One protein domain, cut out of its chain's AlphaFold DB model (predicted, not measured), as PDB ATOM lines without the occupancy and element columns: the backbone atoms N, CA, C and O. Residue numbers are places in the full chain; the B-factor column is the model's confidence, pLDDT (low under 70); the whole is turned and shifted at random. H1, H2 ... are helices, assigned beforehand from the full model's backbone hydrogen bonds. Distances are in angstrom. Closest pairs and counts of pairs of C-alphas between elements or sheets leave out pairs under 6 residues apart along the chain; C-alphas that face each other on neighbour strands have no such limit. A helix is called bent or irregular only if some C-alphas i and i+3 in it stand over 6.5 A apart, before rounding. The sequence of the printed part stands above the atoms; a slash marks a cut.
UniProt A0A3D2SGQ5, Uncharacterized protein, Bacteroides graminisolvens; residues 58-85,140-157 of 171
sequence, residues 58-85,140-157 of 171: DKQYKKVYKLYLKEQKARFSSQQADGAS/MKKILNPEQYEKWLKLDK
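Overview. This is residues 58 to 85 and 140 to 157 of the 171 residues of an uncharacterized protein of Bacteroides graminisolvens (UniProt A0A3D2SGQ5). One long helix, H1, makes the longest axis, with a small head at its first end: the short helix H2 packs on residues 60 to 64 of H1, and H3 comes after it, near H2 but apart from H1. Residues 68 to 85, which belong to H1, stick out free as an arm. The printed part has 46 residues with three named helices, in the order H1, H2, H3 along the chain, and no named strand; the class is all helix. The whole is only just loose, close to extended, with a radius of gyration of the C-alphas of 14.2 A, and flat in outline, spanning 43 by 25 by 13 A along its three main axes.

Arrangement. H1, residues 58 to 85, is the longest helix. It touches H2, residues 140 to 143, with its residues 60 to 64 alone; the closest C-alphas of the two are those of Gln 60 and Ile 143, 6.1 A apart. H2 and H3, residues 146 to 157, are close but not clearly touching: their closest C-alphas, those of Lys 141 and Tyr 149, are 6.3 A apart. The centres of H2 and H3 are 11.0 A apart. H1 and H3 are apart. In H1 and H3 every pair of O of residue i and N of residue i+4 is within hydrogen-bond range. H2 is too short for such a pair, but its one pair of O of residue i and N of residue i+3 is within range.

Along the chain. H1 begins with C-alpha 58 at (209.168, 216.291, 242.249) and ends with C-alpha 85 at (201.610, 218.272, 281.484), 40.0 A from first to last C-alpha. H2 has four residues, Met 140 to Ile 143, and measures 5.3 A from first to last C-alpha. H3 measures 16.7 A from the C-alpha of Pro 146 to that of Lys 157, which is at (189.149, 228.203, 251.958). None of the three helices is bent.

Size, cuts and confidence. The two C-alphas farthest apart are those of Ser 85 and Glu 147, at 43.3 A. Residues 86 to 139 are cut out and not printed, and C-alphas 85 and 140 are 32.3 A apart across this cut. The link from H1 to H2 is the link across the cut; the link from H2 to H3, two residues, is tight. The mean pLDDT of the printed part is 77.6, and the model's confidence is low, under 70, at residues 78 to 85.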
ATOM      1  N   ASP A  58     208.521 217.145 241.232       85.75
ATOM      2  CA  ASP A  58     209.168 216.291 242.249       85.75
ATOM      3  C   ASP A  58     210.021 217.081 243.257       85.75
ATOM      4  O   ASP A  58     210.094 216.757 244.447       85.75
ATOM      5  N   LYS A  59     210.662 218.162 242.791       87.31
ATOM      6  CA  LYS A  59     211.448 219.072 243.637       87.31
ATOM      7  C   LYS A  59     210.560 219.858 244.602       87.31
ATOM      8  O   LYS A  59     210.945 220.053 245.756       87.31
ATOM      9  N   GLN A  60     209.393 220.314 244.148       81.50
ATOM     10  CA  GLN A  60     208.425 221.016 244.988       81.50
ATOM     11  C   GLN A  60     207.758 220.053 245.969       81.50
ATOM     12  O   GLN A  60     207.720 220.361 247.158       81.50
ATOM     13  N   TYR A  61     207.351 218.861 245.521       86.44
ATOM     14  CA  TYR A  61     206.773 217.830 246.386       86.44
ATOM     15  C   TYR A  61     207.693 217.503 247.567       86.44
ATOM     16  O   TYR A  61     207.283 217.593 248.722       86.44
ATOM     17  N   LYS A  62     208.982 217.238 247.306       89.12
ATOM     18  CA  LYS A  62     209.970 216.964 248.364       89.12
ATOM     19  C   LYS A  62     210.108 218.113 249.371       89.12
ATOM     20  O   LYS A  62     210.304 217.860 250.561       89.12
ATOM     21  N   LYS A  63     210.014 219.371 248.919       88.31
ATOM     22  CA  LYS A  63     210.071 220.553 249.798       88.31
ATOM     23  C   LYS A  63     208.810 220.684 250.654       88.31
ATOM     24  O   LYS A  63     208.939 220.877 251.861       88.31
ATOM     25  N   VAL A  64     207.628 220.539 250.049       85.50
ATOM     26  CA  VAL A  64     206.329 220.592 250.744       85.50
ATOM     27  C   VAL A  64     206.229 219.462 251.776       85.50
ATOM     28  O   VAL A  64     205.922 219.720 252.938       85.50
ATOM     29  N   TYR A  65     206.607 218.238 251.400       86.50
ATOM     30  CA  TYR A  65     206.625 217.079 252.291       86.50
ATOM     31  C   TYR A  65     207.541 217.277 253.497       86.50
ATOM     32  O   TYR A  65     207.114 217.082 254.634       86.50
ATOM     33  N   LYS A  66     208.778 217.744 253.282       88.94
ATOM     34  CA  LYS A  66     209.715 218.021 254.382       88.94
ATOM     35  C   LYS A  66     209.180 219.096 255.336       88.94
ATOM     36  O   LYS A  66     209.363 218.976 256.549       88.94
ATOM     37  N   LEU A  67     208.521 220.129 254.806       86.56
ATOM     38  CA  LEU A  67     207.921 221.187 255.619       86.56
ATOM     39  C   LEU A  67     206.754 220.678 256.462       86.56
ATOM     40  O   LEU A  67     206.764 220.879 257.677       86.56
ATOM     41  N   TYR A  68     205.806 219.963 255.853       83.62
ATOM     42  CA  TYR A  68     204.687 219.392 256.596       83.62
ATOM     43  C   TYR A  68     205.135 218.346 257.606       83.62
ATOM     44  O   TYR A  68     204.595 218.317 258.704       83.62
ATOM     45  N   LEU A  69     206.132 217.523 257.286       86.25
ATOM     46  CA  LEU A  69     206.656 216.530 258.216       86.25
ATOM     47  C   LEU A  69     207.276 217.192 259.452       86.25
ATOM     48  O   LEU A  69     206.984 216.784 260.574       86.25
ATOM     49  N   LYS A  70     208.074 218.255 259.269       84.00
ATOM     50  CA  LYS A  70     208.652 219.018 260.388       84.00
ATOM     51  C   LYS A  70     207.565 219.680 261.238       84.00
ATOM     52  O   LYS A  70     207.627 219.603 262.462       84.00
ATOM     53  N   GLU A  71     206.574 220.304 260.604       81.31
ATOM     54  CA  GLU A  71     205.492 220.990 261.313       81.31
ATOM     55  C   GLU A  71     204.563 220.012 262.039       81.31
ATOM     56  O   GLU A  71     204.248 220.225 263.206       81.31
ATOM     57  N   GLN A  72     204.149 218.928 261.383       78.25
ATOM     58  CA  GLN A  72     203.290 217.920 261.993       78.25
ATOM     59  C   GLN A  72     204.014 217.226 263.141       78.25
ATOM     60  O   GLN A  72     203.427 217.080 264.203       78.25
ATOM     61  N   LYS A  73     205.301 216.883 262.992       80.69
ATOM     62  CA  LYS A  73     206.096 216.305 264.085       80.69
ATOM     63  C   LYS A  73     206.231 217.266 265.269       80.69
ATOM     64  O   LYS A  73     206.087 216.825 266.404       80.69
ATOM     65  N   ALA A  74     206.443 218.560 265.020       78.94
ATOM     66  CA  ALA A  74     206.478 219.573 266.076       78.94
ATOM     67  C   ALA A  74     205.119 219.707 266.781       78.94
ATOM     68  O   ALA A  74     205.062 219.606 267.999       78.94
ATOM     69  N   ARG A  75     204.018 219.826 266.027       71.06
ATOM     70  CA  ARG A  75     202.650 219.885 266.573       71.06
ATOM     71  C   ARG A  75     202.300 218.647 267.401       71.06
ATOM     72  O   ARG A  75     201.731 218.781 268.476       71.06
ATOM     73  N   PHE A  76     202.662 217.459 266.918       70.81
ATOM     74  CA  PHE A  76     202.421 216.190 267.609       70.81
ATOM     75  C   PHE A  76     203.290 216.034 268.861       70.81
ATOM     76  O   PHE A  76     202.860 215.433 269.841       70.81
ATOM     77  N   SER A  77     204.518 216.562 268.837       72.88
ATOM     78  CA  SER A  77     205.413 216.576 269.996       72.88
ATOM     79  C   SER A  77     204.935 217.565 271.058       72.88
ATOM     80  O   SER A  77     204.942 217.215 272.231       72.88
ATOM     81  N   SER A  78     204.486 218.761 270.660       64.81
ATOM     82  CA  SER A  78     203.888 219.742 271.572       64.81
ATOM     83  C   SER A  78     202.596 219.202 272.182       64.81
ATOM     84  O   SER A  78     202.478 219.183 273.393       64.81
ATOM     85  N   GLN A  79     201.693 218.612 271.387       61.44
ATOM     86  CA  GLN A  79     200.463 218.003 271.917       61.44
ATOM     87  C   GLN A  79     200.707 216.816 272.856       61.44
ATOM     88  O   GLN A  79     199.947 216.629 273.800       61.44
ATOM     89  N   GLN A  80     201.741 216.001 272.621       60.34
ATOM     90  CA  GLN A  80     202.114 214.934 273.558       60.34
ATOM     91  C   GLN A  80     202.772 215.482 274.829       60.34
ATOM     92  O   GLN A  80     202.520 214.948 275.904       60.34
ATOM     93  N   ALA A  81     203.584 216.537 274.722       58.84
ATOM     94  CA  ALA A  81     204.179 217.209 275.877       58.84
ATOM     95  C   ALA A  81     203.110 217.913 276.731       58.84
ATOM     96  O   ALA A  81     203.133 217.787 277.951       58.84
ATOM     97  N   ASP A  82     202.122 218.544 276.093       49.91
ATOM     98  CA  ASP A  82     200.963 219.165 276.742       49.91
ATOM     99  C   ASP A  82     199.979 218.118 277.300       49.91
ATOM    100  O   ASP A  82     199.362 218.308 278.346       49.91
ATOM    101  N   GLY A  83     199.869 216.953 276.651       48.09
ATOM    102  CA  GLY A  83     199.149 215.786 277.174       48.09
ATOM    103  C   GLY A  83     199.850 215.108 278.359       48.09
ATOM    104  O   GLY A  83     199.192 214.451 279.163       48.09
ATOM    105  N   ALA A  84     201.165 215.295 278.499       48.12
ATOM    106  CA  ALA A  84     201.945 214.866 279.658       48.12
ATOM    107  C   ALA A  84     201.945 215.907 280.794       48.12
ATOM    108  O   ALA A  84     202.141 215.535 281.949       48.12
ATOM    109  N   SER A  85     201.678 217.184 280.497       50.72
ATOM    110  CA  SER A  85     201.610 218.272 281.484       50.72
ATOM    111  C   SER A  85     200.181 218.690 281.868       50.72
ATOM    112  O   SER A  85     200.009 219.547 282.733       50.72
ATOM    113  N   MET A 140     204.429 228.082 251.929       81.94
ATOM    114  CA  MET A 140     203.788 227.668 250.682       81.94
ATOM    115  C   MET A 140     204.106 228.644 249.541       81.94
ATOM    116  O   MET A 140     204.542 228.211 248.479       81.94
ATOM    117  N   LYS A 141     204.043 229.959 249.773       83.94
ATOM    118  CA  LYS A 141     204.414 230.982 248.780       83.94
ATOM    119  C   LYS A 141     205.873 230.872 248.308       83.94
ATOM    120  O   LYS A 141     206.176 231.232 247.179       83.94
ATOM    121  N   LYS A 142     206.788 230.373 249.151       85.00
ATOM    122  CA  LYS A 142     208.209 230.174 248.790       85.00
ATOM    123  C   LYS A 142     208.469 228.912 247.959       85.00
ATOM    124  O   LYS A 142     209.537 228.798 247.361       85.00
ATOM    125  N   ILE A 143     207.558 227.938 247.971       83.81
ATOM    126  CA  ILE A 143     207.744 226.637 247.301       83.81
ATOM    127  C   ILE A 143     206.890 226.528 246.040       83.81
ATOM    128  O   ILE A 143     207.313 225.897 245.068       83.81
ATOM    129  N   LEU A 144     205.696 227.117 246.065       82.75
ATOM    130  CA  LEU A 144     204.735 227.070 244.974       82.75
ATOM    131  C   LEU A 144     204.867 228.283 244.052       82.75
ATOM    132  O   LEU A 144     205.180 229.387 244.493       82.75
ATOM    133  N   ASN A 145     204.594 228.064 242.766       84.38
ATOM    134  CA  ASN A 145     204.446 229.134 241.777       84.38
ATOM    135  C   ASN A 145     203.181 229.969 242.105       84.38
ATOM    136  O   ASN A 145     202.217 229.376 242.598       84.38
ATOM    137  N   PRO A 146     203.106 231.288 241.833       81.00
ATOM    138  CA  PRO A 146     201.893 232.113 241.933       81.00
ATOM    139  C   PRO A 146     200.585 231.429 241.510       81.00
ATOM    140  O   PRO A 146     199.632 231.426 242.286       81.00
ATOM    141  N   GLU A 147     200.549 230.774 240.348       82.00
ATOM    142  CA  GLU A 147     199.345 230.075 239.864       82.00
ATOM    143  C   GLU A 147     198.953 228.869 240.736       82.00
ATOM    144  O   GLU A 147     197.775 228.586 240.962       82.00
ATOM    145  N   GLN A 148     199.949 228.152 241.262       81.06
ATOM    146  CA  GLN A 148     199.732 227.012 242.150       81.06
ATOM    147  C   GLN A 148     199.317 227.481 243.554       81.06
ATOM    148  O   GLN A 148     198.476 226.861 244.202       81.06
ATOM    149  N   TYR A 149     199.871 228.600 244.023       82.19
ATOM    150  CA  TYR A 149     199.510 229.201 245.303       82.19
ATOM    151  C   TYR A 149     198.057 229.696 245.311       82.19
ATOM    152  O   TYR A 149     197.343 229.505 246.293       82.19
ATOM    153  N   GLU A 150     197.581 230.272 244.208       84.75
ATOM    154  CA  GLU A 150     196.198 230.745 244.106       84.75
ATOM    155  C   GLU A 150     195.183 229.588 244.139       84.75
ATOM    156  O   GLU A 150     194.141 229.670 244.796       84.75
ATOM    157  N   LYS A 151     195.511 228.472 243.475       84.62
ATOM    158  CA  LYS A 151     194.738 227.227 243.569       84.62
ATOM    159  C   LYS A 151     194.756 226.670 244.995       84.62
ATOM    160  O   LYS A 151     193.702 226.311 245.510       84.62
ATOM    161  N   TRP A 152     195.909 226.676 245.667       83.06
ATOM    162  CA  TRP A 152     196.014 226.265 247.070       83.06
ATOM    163  C   TRP A 152     195.129 227.108 248.001       83.06
ATOM    164  O   TRP A 152     194.394 226.551 248.811       83.06
ATOM    165  N   LEU A 153     195.112 228.432 247.825       81.88
ATOM    166  CA  LEU A 153     194.244 229.360 248.563       81.88
ATOM    167  C   LEU A 153     192.756 229.005 248.432       81.88
ATOM    168  O   LEU A 153     191.999 229.099 249.399       81.88
ATOM    169  N   LYS A 154     192.320 228.594 247.234       84.12
ATOM    170  CA  LYS A 154     190.935 228.160 246.988       84.12
ATOM    171  C   LYS A 154     190.612 226.863 247.739       84.12
ATOM    172  O   LYS A 154     189.488 226.706 248.214       84.12
ATOM    173  N   LEU A 155     191.586 225.967 247.882       78.00
ATOM    174  CA  LEU A 155     191.427 224.705 248.607       78.00
ATOM    175  C   LEU A 155     191.434 224.876 250.112       78.00
ATOM    176  O   LEU A 155     190.610 224.261 250.786       78.00
ATOM    177  N   ASP A 156     192.303 225.737 250.628       75.31
ATOM    178  CA  ASP A 156     192.358 226.045 252.055       75.31
ATOM    179  C   ASP A 156     191.027 226.668 252.513       75.31
ATOM    180  O   ASP A 156     190.370 226.149 253.414       75.31
ATOM    181  N   LYS A 157     190.498 227.637 251.746       74.31
ATOM    182  CA  LYS A 157     189.149 228.203 251.958       74.31
ATOM    183  C   LYS A 157     188.021 227.168 251.893       74.31
ATOM    184  O   LYS A 157     186.982 227.344 252.526       74.31
TER     185      LYS A 157